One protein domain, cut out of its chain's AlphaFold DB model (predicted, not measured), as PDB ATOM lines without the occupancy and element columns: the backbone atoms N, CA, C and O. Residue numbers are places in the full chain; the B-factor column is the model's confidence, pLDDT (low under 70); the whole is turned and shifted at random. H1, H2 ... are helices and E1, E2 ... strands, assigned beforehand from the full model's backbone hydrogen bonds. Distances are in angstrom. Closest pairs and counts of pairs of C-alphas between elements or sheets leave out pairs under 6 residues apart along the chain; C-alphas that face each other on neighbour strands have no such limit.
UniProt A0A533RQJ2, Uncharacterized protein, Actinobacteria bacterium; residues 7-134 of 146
ATOM      1  N   TRP A   7      18.654  38.862  -2.952       78.06
ATOM      2  CA  TRP A   7      17.768  37.895  -3.577       78.06
ATOM      3  C   TRP A   7      18.505  36.981  -4.557       78.06
ATOM      4  O   TRP A   7      18.062  35.862  -4.773       78.06
ATOM      5  N   GLY A   8      19.648  37.415  -5.103       80.50
ATOM      6  CA  GLY A   8      20.503  36.572  -5.938       80.50
ATOM      7  C   GLY A   8      21.186  35.465  -5.135       80.50
ATOM      8  O   GLY A   8      21.174  34.315  -5.561       80.50
ATOM      9  N   ILE A   9      21.714  35.788  -3.946       78.62
ATOM     10  CA  ILE A   9      22.328  34.800  -3.038       78.62
ATOM     11  C   ILE A   9      21.265  33.807  -2.555       78.62
ATOM     12  O   ILE A   9      21.460  32.598  -2.656       78.62
ATOM     13  N   LEU A  10      20.119  34.316  -2.090       80.50
ATOM     14  CA  LEU A  10      19.011  33.473  -1.638       80.50
ATOM     15  C   LEU A  10      18.464  32.601  -2.776       80.50
ATOM     16  O   LEU A  10      18.272  31.404  -2.593       80.50
ATOM     17  N   GLY A  11      18.243  33.184  -3.955       83.62
ATOM     18  CA  GLY A  11      17.725  32.477  -5.123       83.62
ATOM     19  C   GLY A  11      18.661  31.368  -5.593       83.62
ATOM     20  O   GLY A  11      18.202  30.261  -5.864       83.62
ATOM     21  N   LEU A  12      19.973  31.623  -5.618       82.81
ATOM     22  CA  LEU A  12      20.967  30.607  -5.964       82.81
ATOM     23  C   LEU A  12      21.013  29.481  -4.922       82.81
ATOM     24  O   LEU A  12      21.095  28.313  -5.294       82.81
ATOM     25  N   PHE A  13      20.900  29.813  -3.633       80.06
ATOM     26  CA  PHE A  13      20.855  28.818  -2.563       80.06
ATOM     27  C   PHE A  13      19.600  27.940  -2.640       80.06
ATOM     28  O   PHE A  13      19.697  26.716  -2.580       80.06
ATOM     29  N   VAL A  14      18.425  28.548  -2.842       82.50
ATOM     30  CA  VAL A  14      17.162  27.820  -3.036       82.50
ATOM     31  C   VAL A  14      17.241  26.935  -4.275       82.50
ATOM     32  O   VAL A  14      16.875  25.766  -4.208       82.50
ATOM     33  N   LEU A  15      17.768  27.450  -5.389       81.38
ATOM     34  CA  LEU A  15      17.945  26.672  -6.613       81.38
ATOM     35  C   LEU A  15      18.846  25.454  -6.378       81.38
ATOM     36  O   LEU A  15      18.500  24.354  -6.807       81.38
ATOM     37  N   GLN A  16      19.960  25.621  -5.660       77.38
ATOM     38  CA  GLN A  16      20.824  24.504  -5.282       77.38
ATOM     39  C   GLN A  16      20.084  23.503  -4.387       77.38
ATOM     40  O   GLN A  16      20.116  22.310  -4.672       77.38
ATOM     41  N   ALA A  17      19.383  23.956  -3.345       75.50
ATOM     42  CA  ALA A  17      18.630  23.080  -2.444       75.50
ATOM     43  C   ALA A  17      17.543  22.276  -3.184       75.50
ATOM     44  O   ALA A  17      17.416  21.068  -2.985       75.50
ATOM     45  N   VAL A  18      16.809  22.916  -4.100       74.12
ATOM     46  CA  VAL A  18      15.787  22.266  -4.934       74.12
ATOM     47  C   VAL A  18      16.422  21.271  -5.907       74.12
ATOM     48  O   VAL A  18      15.952  20.139  -6.004       74.12
ATOM     49  N   ALA A  19      17.513  21.642  -6.585       70.75
ATOM     50  CA  ALA A  19      18.230  20.749  -7.497       70.75
ATOM     51  C   ALA A  19      18.779  19.499  -6.781       70.75
ATOM     52  O   ALA A  19      18.779  18.405  -7.358       70.75
ATOM     53  N   ARG A  20      19.196  19.649  -5.515       70.38
ATOM     54  CA  ARG A  20      19.593  18.548  -4.623       70.38
ATOM     55  C   ARG A  20      18.407  17.660  -4.239       70.38
ATOM     56  O   ARG A  20      18.470  16.441  -4.416       70.38
ATOM     57  N   GLY A  21      17.316  18.268  -3.771       65.31
ATOM     58  CA  GLY A  21      16.112  17.569  -3.313       65.31
ATOM     59  C   GLY A  21      15.406  16.775  -4.417       65.31
ATOM     60  O   GLY A  21      15.078  15.609  -4.219       65.31
ATOM     61  N   HIS A  22      15.254  17.362  -5.608       64.88
ATOM     62  CA  HIS A  22      14.616  16.708  -6.760       64.88
ATOM     63  C   HIS A  22      15.497  15.676  -7.468       64.88
ATOM     64  O   HIS A  22      15.039  14.992  -8.380       64.88
ATOM     65  N   GLY A  23      16.769  15.568  -7.086       63.28
ATOM     66  CA  GLY A  23      17.692  14.632  -7.709       63.28
ATOM     67  C   GLY A  23      18.049  14.959  -9.160       63.28
ATOM     68  O   GLY A  23      18.574  14.095  -9.855       63.28
ATOM     69  N   ALA A  24      17.830  16.197  -9.614       65.06
ATOM     70  CA  ALA A  24      18.212  16.639 -10.959       65.06
ATOM     71  C   ALA A  24      19.722  16.457 -11.211       65.06
ATOM     72  O   ALA A  24      20.140  16.095 -12.306       65.06
ATOM     73  N   LEU A  25      20.537  16.624 -10.164       64.38
ATOM     74  CA  LEU A  25      21.982  16.386 -10.201       64.38
ATOM     75  C   LEU A  25      22.374  14.895 -10.130       64.38
ATOM     76  O   LEU A  25      23.534  14.569 -10.364       64.38
ATOM     77  N   ARG A  26      21.440  13.985  -9.808       65.19
ATOM     78  CA  ARG A  26      21.713  12.541  -9.633       65.19
ATOM     79  C   ARG A  26      21.837  11.796 -10.961       65.19
ATOM     80  O   ARG A  26      22.523  10.788 -11.015       65.19
ATOM     81  N   GLN A  27      21.176  12.286 -12.011       66.88
ATOM     82  CA  GLN A  27      21.199  11.669 -13.343       66.88
ATOM     83  C   GLN A  27      22.302  12.233 -14.245       66.88
ATOM     84  O   GLN A  27      22.500  11.753 -15.360       66.88
ATOM     85  N   LEU A  28      23.006  13.270 -13.789       68.00
ATOM     86  CA  LEU A  28      24.067  13.874 -14.574       68.00
ATOM     87  C   LEU A  28      25.337  13.020 -14.512       68.00
ATOM     88  O   LEU A  28      25.718  12.571 -13.426       68.00
ATOM     89  N   PRO A  29      26.048  12.869 -15.643       72.88
ATOM     90  CA  PRO A  29      27.413  12.367 -15.630       72.88
ATOM     91  C   PRO A  29      28.266  13.159 -14.629       72.88
ATOM     92  O   PRO A  29      28.131  14.382 -14.540       72.88
ATOM     93  N   SER A  30      29.165  12.483 -13.911       70.25
ATOM     94  CA  SER A  30      29.999  13.084 -12.854       70.25
ATOM     95  C   SER A  30      30.680  14.389 -13.289       70.25
ATOM     96  O   SER A  30      30.590  15.394 -12.589       70.25
ATOM     97  N   HIS A  31      31.262  14.424 -14.489       76.56
ATOM     98  CA  HIS A  31      31.900  15.619 -15.051       76.56
ATOM     99  C   HIS A  31      30.919  16.783 -15.270       76.56
ATOM    100  O   HIS A  31      31.239  17.922 -14.936       76.56
ATOM    101  N   ALA A  32      29.715  16.521 -15.784       78.12
ATOM    102  CA  ALA A  32      28.700  17.552 -15.993       78.12
ATOM    103  C   ALA A  32      28.182  18.099 -14.654       78.12
ATOM    104  O   ALA A  32      28.030  19.310 -14.497       78.12
ATOM    105  N   GLY A  33      27.979  17.216 -13.670       76.00
ATOM    106  CA  GLY A  33      27.601  17.601 -12.313       76.00
ATOM    107  C   GLY A  33      28.657  18.482 -11.641       76.00
ATOM    108  O   GLY A  33      28.313  19.543 -11.124       76.00
ATOM    109  N   VAL A  34      29.939  18.105 -11.730       76.50
ATOM    110  CA  VAL A  34      31.061  18.904 -11.206       76.50
ATOM    111  C   VAL A  34      31.143  20.265 -11.894       76.50
ATOM    112  O   VAL A  34      31.298  21.268 -11.205       76.50
ATOM    113  N   VAL A  35      30.997  20.343 -13.222       81.06
ATOM    114  CA  VAL A  35      31.049  21.621 -13.960       81.06
ATOM    115  C   VAL A  35      29.904  22.551 -13.555       81.06
ATOM    116  O   VAL A  35      30.144  23.727 -13.284       81.06
ATOM    117  N   ILE A  36      28.669  22.044 -13.478       82.06
ATOM    118  CA  ILE A  36      27.503  22.840 -13.063       82.06
ATOM    119  C   ILE A  36      27.667  23.316 -11.620       82.06
ATOM    120  O   ILE A  36      27.446  24.493 -11.326       82.06
ATOM    121  N   TRP A  37      28.084  22.420 -10.726       81.94
ATOM    122  CA  TRP A  37      28.314  22.748  -9.325       81.94
ATOM    123  C   TRP A  37      29.445  23.777  -9.166       81.94
ATOM    124  O   TRP A  37      29.254  24.790  -8.495       81.94
ATOM    125  N   ALA A  38      30.568  23.608  -9.870       81.06
ATOM    126  CA  ALA A  38      31.677  24.560  -9.867       81.06
ATOM    127  C   ALA A  38      31.252  25.928 -10.421       81.06
ATOM    128  O   ALA A  38      31.588  26.960  -9.840       81.06
ATOM    129  N   GLY A  39      30.458  25.955 -11.495       83.75
ATOM    130  CA  GLY A  39      29.872  27.181 -12.034       83.75
ATOM    131  C   GLY A  39      28.981  27.899 -11.017       83.75
ATOM    132  O   GLY A  39      29.083  29.117 -10.850       83.75
ATOM    133  N   ALA A  40      28.162  27.153 -10.273       84.06
ATOM    134  CA  ALA A  40      27.333  27.706  -9.208       84.06
ATOM    135  C   ALA A  40      28.178  28.246  -8.039       84.06
ATOM    136  O   ALA A  40      27.878  29.322  -7.522       84.06
ATOM    137  N   CYS A  41      29.261  27.560  -7.660       81.75
ATOM    138  CA  CYS A  41      30.218  28.042  -6.662       81.75
ATOM    139  C   CYS A  41      30.921  29.330  -7.107       81.75
ATOM    140  O   CYS A  41      31.036  30.255  -6.307       81.75
ATOM    141  N   LEU A  42      31.350  29.431  -8.370       84.38
ATOM    142  CA  LEU A  42      31.981  30.639  -8.914       84.38
ATOM    143  C   LEU A  42      31.015  31.827  -8.929       84.38
ATOM    144  O   LEU A  42      31.382  32.930  -8.523       84.38
ATOM    145  N   LEU A  43      29.767  31.602  -9.347       85.44
ATOM    146  CA  LEU A  43      28.731  32.632  -9.316       85.44
ATOM    147  C   LEU A  43      28.436  33.081  -7.880       85.44
ATOM    148  O   LEU A  43      28.343  34.280  -7.615       85.44
ATOM    149  N   LEU A  44      28.335  32.137  -6.941       84.56
ATOM    150  CA  LEU A  44      28.131  32.442  -5.529       84.56
ATOM    151  C   LEU A  44      29.317  33.222  -4.953       84.56
ATOM    152  O   LEU A  44      29.107  34.241  -4.304       84.56
ATOM    153  N   ALA A  45      30.553  32.812  -5.243       84.44
ATOM    154  CA  ALA A  45      31.761  33.522  -4.831       84.44
ATOM    155  C   ALA A  45      31.784  34.959  -5.369       84.44
ATOM    156  O   ALA A  45      32.081  35.889  -4.621       84.44
ATOM    157  N   PHE A  46      31.398  35.164  -6.632       84.75
ATOM    158  CA  PHE A  46      31.261  36.498  -7.211       84.75
ATOM    159  C   PHE A  46      30.203  37.341  -6.481       84.75
ATOM    160  O   PHE A  46      30.471  38.486  -6.118       84.75
ATOM    161  N   LEU A  47      29.017  36.786  -6.206       85.62
ATOM    162  CA  LEU A  47      27.954  37.491  -5.478       85.62
ATOM    163  C   LEU A  47      28.351  37.825  -4.032       85.62
ATOM    164  O   LEU A  47      28.057  38.924  -3.552       85.62
ATOM    165  N   LEU A  48      29.040  36.906  -3.350       86.25
ATOM    166  CA  LEU A  48      29.577  37.113  -2.005       86.25
ATOM    167  C   LEU A  48      30.675  38.178  -2.009       86.25
ATOM    168  O   LEU A  48      30.670  39.042  -1.140       86.25
ATOM    169  N   TRP A  49      31.555  38.185  -3.011       86.56
ATOM    170  CA  TRP A  49      32.585  39.213  -3.170       86.56
ATOM    171  C   TRP A  49      31.979  40.612  -3.312       86.56
ATOM    172  O   TRP A  49      32.390  41.542  -2.619       86.56
ATOM    173  N   GLN A  50      30.939  40.748  -4.141       86.44
ATOM    174  CA  GLN A  50      30.187  42.001  -4.291       86.44
ATOM    175  C   GLN A  50      29.448  42.420  -3.009       86.44
ATOM    176  O   GLN A  50      29.055  43.577  -2.869       86.44
ATOM    177  N   SER A  51      29.256  41.484  -2.078       85.19
ATOM    178  CA  SER A  51      28.475  41.652  -0.852       85.19
ATOM    179  C   SER A  51      29.319  41.533   0.424       85.19
ATOM    180  O   SER A  51      28.753  41.439   1.508       85.19
ATOM    181  N   ARG A  52      30.656  41.545   0.327       87.12
ATOM    182  CA  ARG A  52      31.582  41.165   1.416       87.12
ATOM    183  C   ARG A  52      31.437  41.956   2.719       87.12
ATOM    184  O   ARG A  52      31.780  41.445   3.777       87.12
ATOM    185  N   ASP A  53      30.908  43.173   2.641       86.00
ATOM    186  CA  ASP A  53      30.719  44.060   3.793       86.00
ATOM    187  C   ASP A  53      29.415  43.769   4.564       86.00
ATOM    188  O   ASP A  53      29.107  44.435   5.554       86.00
ATOM    189  N   LEU A  54      28.607  42.805   4.103       84.00
ATOM    190  CA  LEU A  54      27.339  42.450   4.734       84.00
ATOM    191  C   LEU A  54      27.516  41.401   5.842       84.00
ATOM    192  O   LEU A  54      28.262  40.429   5.679       84.00
ATOM    193  N   PRO A  55      26.773  41.536   6.957       86.19
ATOM    194  CA  PRO A  55      26.777  40.531   8.009       86.19
ATOM    195  C   PRO A  55      26.248  39.196   7.467       86.19
ATOM    196  O   PRO A  55      25.315  39.157   6.667       86.19
ATOM    197  N   GLY A  56      26.864  38.095   7.898       85.69
ATOM    198  CA  GLY A  56      26.519  36.741   7.452       85.69
ATOM    199  C   GLY A  56      27.277  36.262   6.210       85.69
ATOM    200  O   GLY A  56      27.432  35.055   6.044       85.69
ATOM    201  N   VAL A  57      27.851  37.154   5.389       87.81
ATOM    202  CA  VAL A  57      28.593  36.753   4.174       87.81
ATOM    203  C   VAL A  57      29.815  35.898   4.490       87.81
ATOM    204  O   VAL A  57      30.055  34.917   3.792       87.81
ATOM    205  N   GLY A  58      30.536  36.197   5.573       88.75
ATOM    206  CA  GLY A  58      31.656  35.365   6.023       88.75
ATOM    207  C   GLY A  58      31.243  33.931   6.379       88.75
ATOM    208  O   GLY A  58      31.962  32.993   6.051       88.75
ATOM    209  N   LEU A  59      30.061  33.747   6.979       89.00
ATOM    210  CA  LEU A  59      29.529  32.419   7.313       89.00
ATOM    211  C   LEU A  59      29.135  31.648   6.052       89.00
ATOM    212  O   LEU A  59      29.510  30.488   5.908       89.00
ATOM    213  N   VAL A  60      28.455  32.307   5.106       86.12
ATOM    214  CA  VAL A  60      28.120  31.687   3.813       86.12
ATOM    215  C   VAL A  60      29.392  31.299   3.060       86.12
ATOM    216  O   VAL A  60      29.502  30.168   2.599       86.12
ATOM    217  N   ALA A  61      30.379  32.195   2.985       87.69
ATOM    218  CA  ALA A  61      31.658  31.918   2.336       87.69
ATOM    219  C   ALA A  61      32.397  30.743   2.996       87.69
ATOM    220  O   ALA A  61      32.897  29.869   2.291       87.69
ATOM    221  N   GLY A  62      32.420  30.689   4.332       87.25
ATOM    222  CA  GLY A  62      33.004  29.578   5.083       87.25
ATOM    223  C   GLY A  62      32.306  28.246   4.803       87.25
ATOM    224  O   GLY A  62      32.977  27.243   4.565       87.25
ATOM    225  N   GLY A  63      30.972  28.238   4.753       86.31
ATOM    226  CA  GLY A  63      30.197  27.039   4.432       86.31
ATOM    227  C   GLY A  63      30.410  26.538   3.001       86.31
ATOM    228  O   GLY A  63      30.602  25.345   2.780       86.31
ATOM    229  N   VAL A  64      30.478  27.451   2.027       85.81
ATOM    230  CA  VAL A  64      30.818  27.110   0.635       85.81
ATOM    231  C   VAL A  64      32.232  26.547   0.544       85.81
ATOM    232  O   VAL A  64      32.434  25.516  -0.093       85.81
ATOM    233  N   ALA A  65      33.208  27.190   1.188       86.12
ATOM    234  CA  ALA A  65      34.593  26.730   1.183       86.12
ATOM    235  C   ALA A  65      34.727  25.326   1.791       86.12
ATOM    236  O   ALA A  65      35.426  24.486   1.230       86.12
ATOM    237  N   ALA A  66      34.005  25.049   2.881       84.56
ATOM    238  CA  ALA A  66      33.922  23.721   3.478       84.56
ATOM    239  C   ALA A  66      33.432  22.669   2.468       84.56
ATOM    240  O   ALA A  66      34.115  21.669   2.252       84.56
ATOM    241  N   ASN A  67      32.312  22.925   1.786       83.44
ATOM    242  CA  ASN A  67      31.779  22.006   0.774       83.44
ATOM    243  C   ASN A  67      32.740  21.833  -0.412       83.44
ATOM    244  O   ASN A  67      32.889  20.732  -0.937       83.44
ATOM    245  N   VAL A  68      33.441  22.900  -0.810       83.75
ATOM    246  CA  VAL A  68      34.436  22.828  -1.884       83.75
ATOM    247  C   VAL A  68      35.616  21.946  -1.515       83.75
ATOM    248  O   VAL A  68      36.033  21.126  -2.329       83.75
ATOM    249  N   LEU A  69      36.129  22.065  -0.293       83.88
ATOM    250  CA  LEU A  69      37.221  21.220   0.178       83.88
ATOM    251  C   LEU A  69      36.835  19.739   0.184       83.88
ATOM    252  O   LEU A  69      37.644  18.908  -0.218       83.88
ATOM    253  N   VAL A  70      35.597  19.411   0.564       82.69
ATOM    254  CA  VAL A  70      35.085  18.032   0.534       82.69
ATOM    255  C   VAL A  70      35.052  17.484  -0.891       82.69
ATOM    256  O   VAL A  70      35.565  16.393  -1.132       82.69
ATOM    257  N   VAL A  71      34.504  18.246  -1.842       80.62
ATOM    258  CA  VAL A  71      34.432  17.823  -3.250       80.62
ATOM    259  C   VAL A  71      35.824  17.686  -3.862       80.62
ATOM    260  O   VAL A  71      36.082  16.722  -4.576       80.62
ATOM    261  N   LEU A  72      36.746  18.608  -3.573       82.50
ATOM    262  CA  LEU A  72      38.121  18.526  -4.072       82.50
ATOM    263  C   LEU A  72      38.886  17.335  -3.482       82.50
ATOM    264  O   LEU A  72      39.664  16.710  -4.197       82.50
ATOM    265  N   ALA A  73      38.664  17.014  -2.206       83.50
ATOM    266  CA  ALA A  73      39.337  15.902  -1.540       83.50
ATOM    267  C   ALA A  73      38.850  14.527  -2.028       83.50
ATOM    268  O   ALA A  73      39.637  13.585  -2.044       83.50
ATOM    269  N   ASN A  74      37.578  14.418  -2.429       80.75
ATOM    270  CA  ASN A  74      36.945  13.136  -2.764       80.75
ATOM    271  C   ASN A  74      36.596  12.979  -4.257       80.75
ATOM    272  O   ASN A  74      36.181  11.908  -4.688       80.75
ATOM    273  N   GLY A  75      36.719  14.040  -5.063       76.44
ATOM    274  CA  GLY A  75      36.314  14.065  -6.479       76.44
ATOM    275  C   GLY A  75      34.795  14.023  -6.713       76.44
ATOM    276  O   GLY A  75      34.343  14.094  -7.856       76.44
ATOM    277  N   ALA A  76      34.012  13.924  -5.640       78.19
ATOM    278  CA  ALA A  76      32.557  13.861  -5.599       78.19
ATOM    279  C   ALA A  76      32.074  14.354  -4.224       78.19
ATOM    280  O   ALA A  76      32.877  14.519  -3.306       78.19
ATOM    281  N   MET A  77      30.771  14.588  -4.071       80.25
ATOM    282  CA  MET A  77      30.159  14.898  -2.778       80.25
ATOM    283  C   MET A  77      29.731  13.589  -2.084       80.25
ATOM    284  O   MET A  77      28.813  12.927  -2.584       80.25
ATOM    285  N   PRO A  78      30.357  13.194  -0.960       77.88
ATOM    286  CA  PRO A  78      29.998  11.966  -0.257       77.88
ATOM    287  C   PRO A  78      28.641  12.091   0.448       77.88
ATOM    288  O   PRO A  78      28.367  13.098   1.110       77.88
ATOM    289  N   VAL A  79      27.799  11.063   0.331       74.44
ATOM    290  CA  VAL A  79      26.456  10.993   0.936       74.44
ATOM    291  C   VAL A  79      26.152   9.603   1.495       74.44
ATOM    292  O   VAL A  79      26.487   8.585   0.890       74.44
ATOM    293  N   HIS A  80      25.472   9.537   2.641       70.94
ATOM    294  CA  HIS A  80      25.025   8.262   3.210       70.94
ATOM    295  C   HIS A  80      23.890   7.628   2.390       70.94
ATOM    296  O   HIS A  80      22.880   8.272   2.106       70.94
ATOM    297  N   ILE A  81      24.033   6.341   2.054       60.72
ATOM    298  CA  ILE A  81      23.141   5.595   1.140       60.72
ATOM    299  C   ILE A  81      21.732   5.374   1.722       60.72
ATOM    300  O   ILE A  81      20.756   5.309   0.979       60.72
ATOM    301  N   GLU A  82      21.586   5.320   3.049       57.38
ATOM    302  CA  GLU A  82      20.290   5.065   3.710       57.38
ATOM    303  C   GLU A  82      19.283   6.221   3.579       57.38
ATOM    304  O   GLU A  82      18.106   6.075   3.904       57.38
ATOM    305  N   THR A  83      19.707   7.364   3.040       55.41
ATOM    306  CA  THR A  83      18.870   8.556   2.822       55.41
ATOM    307  C   THR A  83      17.801   8.383   1.731       55.41
ATOM    308  O   THR A  83      17.094   9.335   1.402       55.41
ATOM    309  N   GLY A  84      17.680   7.195   1.124       52.06
ATOM    310  CA  GLY A  84      16.817   6.966  -0.041       52.06
ATOM    311  C   GLY A  84      17.334   7.650  -1.313       52.06
ATOM    312  O   GLY A  84      16.642   7.679  -2.332       52.06
ATOM    313  N   LEU A  85      18.552   8.208  -1.280       55.41
ATOM    314  CA  LEU A  85      19.254   8.652  -2.473       55.41
ATOM    315  C   LEU A  85      19.739   7.422  -3.247       55.41
ATOM    316  O   LEU A  85      20.649   6.719  -2.821       55.41
ATOM    317  N   THR A  86      19.168   7.175  -4.425       51.66
ATOM    318  CA  THR A  86      19.754   6.254  -5.403       51.66
ATOM    319  C   THR A  86      21.053   6.878  -5.919       51.66
ATOM    320  O   THR A  86      21.035   7.734  -6.805       51.66
ATOM    321  N   VAL A  87      22.183   6.521  -5.307       56.00
ATOM    322  CA  VAL A  87      23.501   7.048  -5.677       56.00
ATOM    323  C   VAL A  87      24.097   6.175  -6.780       56.00
ATOM    324  O   VAL A  87      24.812   5.214  -6.513       56.00
ATOM    325  N   SER A  88      23.775   6.472  -8.040       52.31
ATOM    326  CA  SER A  88      24.427   5.843  -9.194       52.31
ATOM    327  C   SER A  88      25.485   6.783  -9.777       52.31
ATOM    328  O   SER A  88      25.129   7.779 -10.397       52.31
ATOM    329  N   THR A  89      26.769   6.470  -9.569       57.16
ATOM    330  CA  THR A  89      27.939   6.920 -10.368       57.16
ATOM    331  C   THR A  89      27.963   8.391 -10.844       57.16
ATOM    332  O   THR A  89      28.436   8.675 -11.947       57.16
ATOM    333  N   GLY A  90      27.452   9.329 -10.044       67.25
ATOM    334  CA  GLY A  90      27.275  10.739 -10.415       67.25
ATOM    335  C   GLY A  90      28.127  11.693  -9.575       67.25
ATOM    336  O   GLY A  90      29.143  11.304  -9.011       67.25
ATOM    337  N   PHE A  91      27.709  12.961  -9.484       71.62
ATOM    338  CA  PHE A  91      28.333  13.956  -8.589       71.62
ATOM    339  C   PHE A  91      28.219  13.574  -7.104       71.62
ATOM    340  O   PHE A  91      29.091  13.912  -6.307       71.62
ATOM    341  N   TYR A  92      27.149  12.865  -6.742       72.75
ATOM    342  CA  TYR A  92      27.000  12.251  -5.430       72.75
ATOM    343  C   TYR A  92      27.622  10.861  -5.454       72.75
ATOM    344  O   TYR A  92      27.321  10.071  -6.353       72.75
ATOM    345  N   ALA A  93      28.454  10.571  -4.457       71.69
ATOM    346  CA  ALA A  93      29.070   9.267  -4.263       71.69
ATOM    347  C   ALA A  93      28.673   8.694  -2.893       71.69
ATOM    348  O   ALA A  93      28.508   9.454  -1.937       71.69
ATOM    349  N   PRO A  94      28.467   7.371  -2.787       75.56
ATOM    350  CA  PRO A  94      28.190   6.744  -1.505       75.56
ATOM    351  C   PRO A  94      29.368   6.958  -0.551       75.56
ATOM    352  O   PRO A  94      30.503   6.703  -0.945       75.56
ATOM    353  N   LEU A  95      29.093   7.392   0.686       75.12
ATOM    354  CA  LEU A  95      30.130   7.572   1.706       75.12
ATOM    355  C   LEU A  95      30.825   6.229   1.980       75.12
ATOM    356  O   LEU A  95      30.194   5.277   2.449       75.12
ATOM    357  N   GLY A  96      32.116   6.154   1.672       72.06
ATOM    358  CA  GLY A  96      32.967   4.986   1.858       72.06
ATOM    359  C   GLY A  96      34.046   5.213   2.916       72.06
ATOM    360  O   GLY A  96      34.439   6.336   3.213       72.06
ATOM    361  N   GLY A  97      34.595   4.124   3.465       65.94
ATOM    362  CA  GLY A  97      35.642   4.196   4.496       65.94
ATOM    363  C   GLY A  97      36.960   4.845   4.042       65.94
ATOM    364  O   GLY A  97      37.765   5.215   4.890       65.94
ATOM    365  N   ALA A  98      37.174   4.995   2.731       72.69
ATOM    366  CA  ALA A  98      38.340   5.664   2.151       72.69
ATOM    367  C   ALA A  98      38.141   7.177   1.941       72.69
ATOM    368  O   ALA A  98      39.110   7.865   1.618       72.69
ATOM    369  N   ASP A  99      36.922   7.695   2.126       74.38
ATOM    370  CA  ASP A  99      36.632   9.108   1.890       74.38
ATOM    371  C   ASP A  99      37.300   9.981   2.953       74.38
ATOM    372  O   ASP A  99      37.319   9.661   4.147       74.38
ATOM    373  N   LEU A 100      37.841  11.112   2.518       74.44
ATOM    374  CA  LEU A 100      38.453  12.116   3.373       74.44
ATOM    375  C   LEU A 100      37.387  13.113   3.840       74.44
ATOM    376  O   LEU A 100      36.446  13.424   3.115       74.44
ATOM    377  N   LEU A 101      37.557  13.666   5.047       77.25
ATOM    378  CA  LEU A 101      36.631  14.655   5.625       77.25
ATOM    379  C   LEU A 101      35.190  14.128   5.792       77.25
ATOM    380  O   LEU A 101      34.231  14.870   5.607       77.25
ATOM    381  N   GLN A 102      35.022  12.863   6.189       72.50
ATOM    382  CA  GLN A 102      33.700  12.224   6.355       72.50
ATOM    383  C   GLN A 102      32.762  12.997   7.298       72.50
ATOM    384  O   GLN A 102      31.560  13.047   7.076       72.50
ATOM    385  N   TRP A 103      33.308  13.673   8.312       70.31
ATOM    386  CA  TRP A 103      32.562  14.539   9.236       70.31
ATOM    387  C   TRP A 103      32.039  15.844   8.595       70.31
ATOM    388  O   TRP A 103      31.302  16.589   9.236       70.31
ATOM    389  N   MET A 104      32.413  16.137   7.347       70.62
ATOM    390  CA  MET A 104      31.894  17.241   6.528       70.62
ATOM    391  C   MET A 104      31.048  16.746   5.344       70.62
ATOM    392  O   MET A 104      30.676  17.556   4.496       70.62
ATOM    393  N   ALA A 105      30.754  15.444   5.259       72.38
ATOM    394  CA  ALA A 105      29.890  14.894   4.218       72.38
ATOM    395  C   ALA A 105      28.510  15.577   4.214       72.38
ATOM    396  O   ALA A 105      28.051  16.057   5.254       72.38
ATOM    397  N   ASP A 106      27.847  15.612   3.047       67.62
ATOM    398  CA  ASP A 106      26.623  16.413   2.832       67.62
ATOM    399  C   ASP A 106      25.502  16.023   3.808       67.62
ATOM    400  O   ASP A 106      24.723  16.859   4.266       67.62
ATOM    401  N   ILE A 107      25.450  14.730   4.143       68.50
ATOM    402  CA  ILE A 107      24.461  14.150   5.040       68.50
ATOM    403  C   ILE A 107      25.140  13.145   5.967       68.50
ATOM    404  O   ILE A 107      25.618  12.098   5.520       68.50
ATOM    405  N   LEU A 108      25.125  13.450   7.263       63.88
ATOM    406  CA  LEU A 108      25.626  12.576   8.316       63.88
ATOM    407  C   LEU A 108      24.466  11.835   8.992       63.88
ATOM    408  O   LEU A 108      23.495  12.477   9.400       63.88
ATOM    409  N   PRO A 109      24.538  10.506   9.151       63.00
ATOM    410  CA  PRO A 109      23.567   9.769   9.937       63.00
ATOM    411  C   PRO A 109      23.772  10.105  11.414       63.00
ATOM    412  O   PRO A 109      24.888  10.075  11.935       63.00
ATOM    413  N   VAL A 110      22.679  10.411  12.099       70.69
ATOM    414  CA  VAL A 110      22.645  10.588  13.552       70.69
ATOM    415  C   VAL A 110      21.552   9.688  14.127       70.69
ATOM    416  O   VAL A 110      20.595   9.364  13.420       70.69
ATOM    417  N   PRO A 111      21.642   9.262  15.399       61.53
ATOM    418  CA  PRO A 111      20.569   8.490  16.015       61.53
ATOM    419  C   PRO A 111      19.228   9.234  15.898       61.53
ATOM    420  O   PRO A 111      19.067  10.319  16.453       61.53
ATOM    421  N   GLY A 112      18.279   8.665  15.150       68.81
ATOM    422  CA  GLY A 112      16.956   9.257  14.917       68.81
ATOM    423  C   GLY A 112      16.811  10.133  13.664       68.81
ATOM    424  O   GLY A 112      15.736  10.698  13.474       68.81
ATOM    425  N   GLY A 113      17.825  10.248  12.794       66.56
ATOM    426  CA  GLY A 113      17.672  10.962  11.523       66.56
ATOM    427  C   GLY A 113      18.974  11.303  10.799       66.56
ATOM    428  O   GLY A 113      19.964  10.578  10.862       66.56
ATOM    429  N   TYR A 114      18.953  12.435  10.099       68.19
ATOM    430  CA  TYR A 114      20.056  12.923   9.275       68.19
ATOM    431  C   TYR A 114      20.417  14.353   9.662       68.19
ATOM    432  O   TYR A 114      19.535  15.195   9.834       68.19
ATOM    433  N   LEU A 115      21.713  14.631   9.779       68.50
ATOM    434  CA  LEU A 115      22.251  15.966  10.009       68.50
ATOM    435  C   LEU A 115      22.815  16.512   8.694       68.50
ATOM    436  O   LEU A 115      23.582  15.828   8.014       68.50
ATOM    437  N   ALA A 116      22.436  17.743   8.347       70.44
ATOM    438  CA  ALA A 116      23.046  18.466   7.237       70.44
ATOM    439  C   ALA A 116      24.534  18.722   7.520       70.44
ATOM    440  O   ALA A 116      24.924  18.889   8.680       70.44
ATOM    441  N   SER A 117      25.350  18.782   6.466       78.19
ATOM    442  CA  SER A 117      26.778  19.083   6.592       78.19
ATOM    443  C   SER A 117      27.038  20.367   7.382       78.19
ATOM    444  O   SER A 117      26.250  21.320   7.368       78.19
ATOM    445  N   LEU A 118      28.203  20.434   8.033       81.00
ATOM    446  CA  LEU A 118      28.650  21.664   8.691       81.00
ATOM    447  C   LEU A 118      28.689  22.845   7.703       81.00
ATOM    448  O   LEU A 118      28.360  23.970   8.075       81.00
ATOM    449  N   GLY A 119      29.046  22.584   6.440       82.19
ATOM    450  CA  GLY A 119      29.031  23.586   5.379       82.19
ATOM    451  C   GLY A 119      27.630  24.134   5.112       82.19
ATOM    452  O   GLY A 119      27.441  25.352   5.095       82.19
ATOM    453  N   ASP A 120      26.628  23.261   5.000       79.31
ATOM    454  CA  ASP A 120      25.227  23.669   4.862       79.31
ATOM    455  C   ASP A 120      24.720  24.434   6.086       79.31
ATOM    456  O   ASP A 120      24.049  25.454   5.925       79.31
ATOM    457  N   MET A 121      25.082  24.021   7.304       83.62
ATOM    458  CA  MET A 121      24.712  24.760   8.515       83.62
ATOM    459  C   MET A 121      25.288  26.179   8.524       83.62
ATOM    460  O   MET A 121      24.560  27.137   8.797       83.62
ATOM    461  N   LEU A 122      26.566  26.340   8.174       86.69
ATOM    462  CA  LEU A 122      27.202  27.655   8.062       86.69
ATOM    463  C   LEU A 122      26.514  28.529   7.005       86.69
ATOM    464  O   LEU A 122      26.271  29.714   7.252       86.69
ATOM    465  N   MET A 123      26.145  27.950   5.859       83.25
ATOM    466  CA  MET A 123      25.402  28.669   4.823       83.25
ATOM    467  C   MET A 123      24.000  29.073   5.289       83.25
ATOM    468  O   MET A 123      23.628  30.229   5.106       83.25
ATOM    469  N   ILE A 124      23.243  28.180   5.934       85.00
ATOM    470  CA  ILE A 124      21.893  28.467   6.449       85.00
ATOM    471  C   ILE A 124      21.938  29.598   7.478       85.00
ATOM    472  O   ILE A 124      21.185  30.566   7.361       85.00
ATOM    473  N   VAL A 125      22.843  29.516   8.457       88.06
ATOM    474  CA  VAL A 125      22.998  30.556   9.484       88.06
ATOM    475  C   VAL A 125      23.448  31.870   8.848       88.06
ATOM    476  O   VAL A 125      22.893  32.925   9.151       88.06
ATOM    477  N   GLY A 126      24.408  31.822   7.922       87.12
ATOM    478  CA  GLY A 126      24.876  33.002   7.200       87.12
ATOM    479  C   GLY A 126      23.769  33.689   6.400       87.12
ATOM    480  O   GLY A 126      23.635  34.911   6.463       87.12
ATOM    481  N   ILE A 127      22.929  32.915   5.707       85.38
ATOM    482  CA  ILE A 127      21.766  33.422   4.969       85.38
ATOM    483  C   ILE A 127      20.725  33.996   5.929       85.38
ATOM    484  O   ILE A 127      20.207  35.078   5.668       85.38
ATOM    485  N   ALA A 128      20.442  33.330   7.050       86.56
ATOM    486  CA  ALA A 128      19.499  33.826   8.048       86.56
ATOM    487  C   ALA A 128      19.940  35.184   8.619       86.56
ATOM    488  O   ALA A 128      19.130  36.107   8.710       86.56
ATOM    489  N   VAL A 129      21.233  35.342   8.926       87.69
ATOM    490  CA  VAL A 129      21.813  36.623   9.362       87.69
ATOM    491  C   VAL A 129      21.713  37.675   8.257       87.69
ATOM    492  O   VAL A 129      21.300  38.804   8.526       87.69
ATOM    493  N   LEU A 130      22.047  37.315   7.013       85.25
ATOM    494  CA  LEU A 130      21.990  38.220   5.865       85.25
ATOM    495  C   LEU A 130      20.561  38.732   5.627       85.25
ATOM    496  O   LEU A 130      20.348  39.937   5.495       85.25
ATOM    497  N   VAL A 131      19.576  37.833   5.602       83.62
ATOM    498  CA  VAL A 131      18.156  38.165   5.420       83.62
ATOM    499  C   VAL A 131      17.641  38.972   6.607       83.62
ATOM    500  O   VAL A 131      17.081  40.044   6.402       83.62
ATOM    501  N   GLY A 132      17.907  38.533   7.840       83.00
ATOM    502  CA  GLY A 132      17.495  39.242   9.053       83.00
ATOM    503  C   GLY A 132      18.018  40.678   9.097       83.00
ATOM    504  O   GLY A 132      17.250  41.609   9.327       83.00
ATOM    505  N   ALA A 133      19.297  40.888   8.771       81.19
ATOM    506  CA  ALA A 133      19.890  42.223   8.686       81.19
ATOM    507  C   ALA A 133      19.314  43.074   7.538       81.19
ATOM    508  O   ALA A 133      19.320  44.305   7.619       81.19
ATOM    509  N   SER A 134      18.812  42.434   6.479       74.44
ATOM    510  CA  SER A 134      18.184  43.093   5.327       74.44
ATOM    511  C   SER A 134      16.726  43.492   5.584       74.44
ATOM    512  O   SER A 134      16.226  44.410   4.935       74.44
TER     513      SER A 134
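Overview. This is residues 7 to 134 of the 146 residues of an uncharacterized protein of Actinobacteria bacterium (UniProt A0A533RQJ2). Four long helices, H1 to H4, make an up-and-down bundle, each running against the one before it; H3 and H4 are joined along many C-alphas, while H1 comes close to H4 at a single pair. At the end of the bundle where H1 and H3 finish and H2 and H4 start, two small two-stranded sheets and two long loops gather: a parallel pair E1 and E2, and a hairpin E3 and E4. The printed part has 128 residues, in the order H1 H2 H3 E1 E2 E3 E4 H4, and is mostly helix. It is compact, with a radius of gyration of the C-alphas of 14.5 A, and spans 40 by 34 by 25 A.

Arrangement. H1, residues 7 to 21, and H2, residues 30 to 50, form a helical hairpin. They touch through residues 8 to 12 and 40 to 48 alone, at a shallow tilt of 22 degrees, opposite ways; the closest C-alphas are those of Ile 9 and Leu 47, 6.7 A apart. H2 and H3, residues 57 to 74, form another helical hairpin at a shallow tilt of 22 degrees, and touch through residues 41 to 48 and 57 to 64 alone, closest at the C-alphas of Leu 48 and Val 57, 6.3 A. H3 touches H4, residues 118 to 134, with 32 pairs of C-alphas within 8 A, at a shallow tilt of 21 degrees, opposite ways; the closest are those of Gly 63 and Gly 119, 3.8 A. H4 and H1 are close but not clearly touching, with the C-alphas of Leu 10 and Ile 127 7.2 A apart. H1 and H3 are apart, and so are H2 and H4. E1, residues 77 to 79, is the parallel neighbour of E2, residues 92 to 94; N 79 and O 93 are 2.9 A apart, within hydrogen-bond range. E3, residues 107 to 110, and E4, residues 113 to 116, form an antiparallel hairpin, with N 115 and O 108 at 2.8 A. In H1, H2, H3 and H4 every O i to N i+4 pair is within hydrogen-bond range.

Along the chain. H1 begins at C-alpha 7 (17.768, 37.895, -3.577) and is 20.4 A long. H2 is 30.2 A, H3 26.0 A and H4 24.1 A long. H4 ends at C-alpha 134 (18.184, 43.093, 5.327).

Size, cuts and confidence. The C-alphas farthest apart, of Gly 97 and Ser 134, are 42.6 A apart. The printed part has no cut. The links E1 to E2 and E2 to E3 are long, 12 residues each. Mean pLDDT of the printed part is 76.6, and residues 21 to 28, 81 to 90, 97, 106 to 109 and 111 to 115 are under 70.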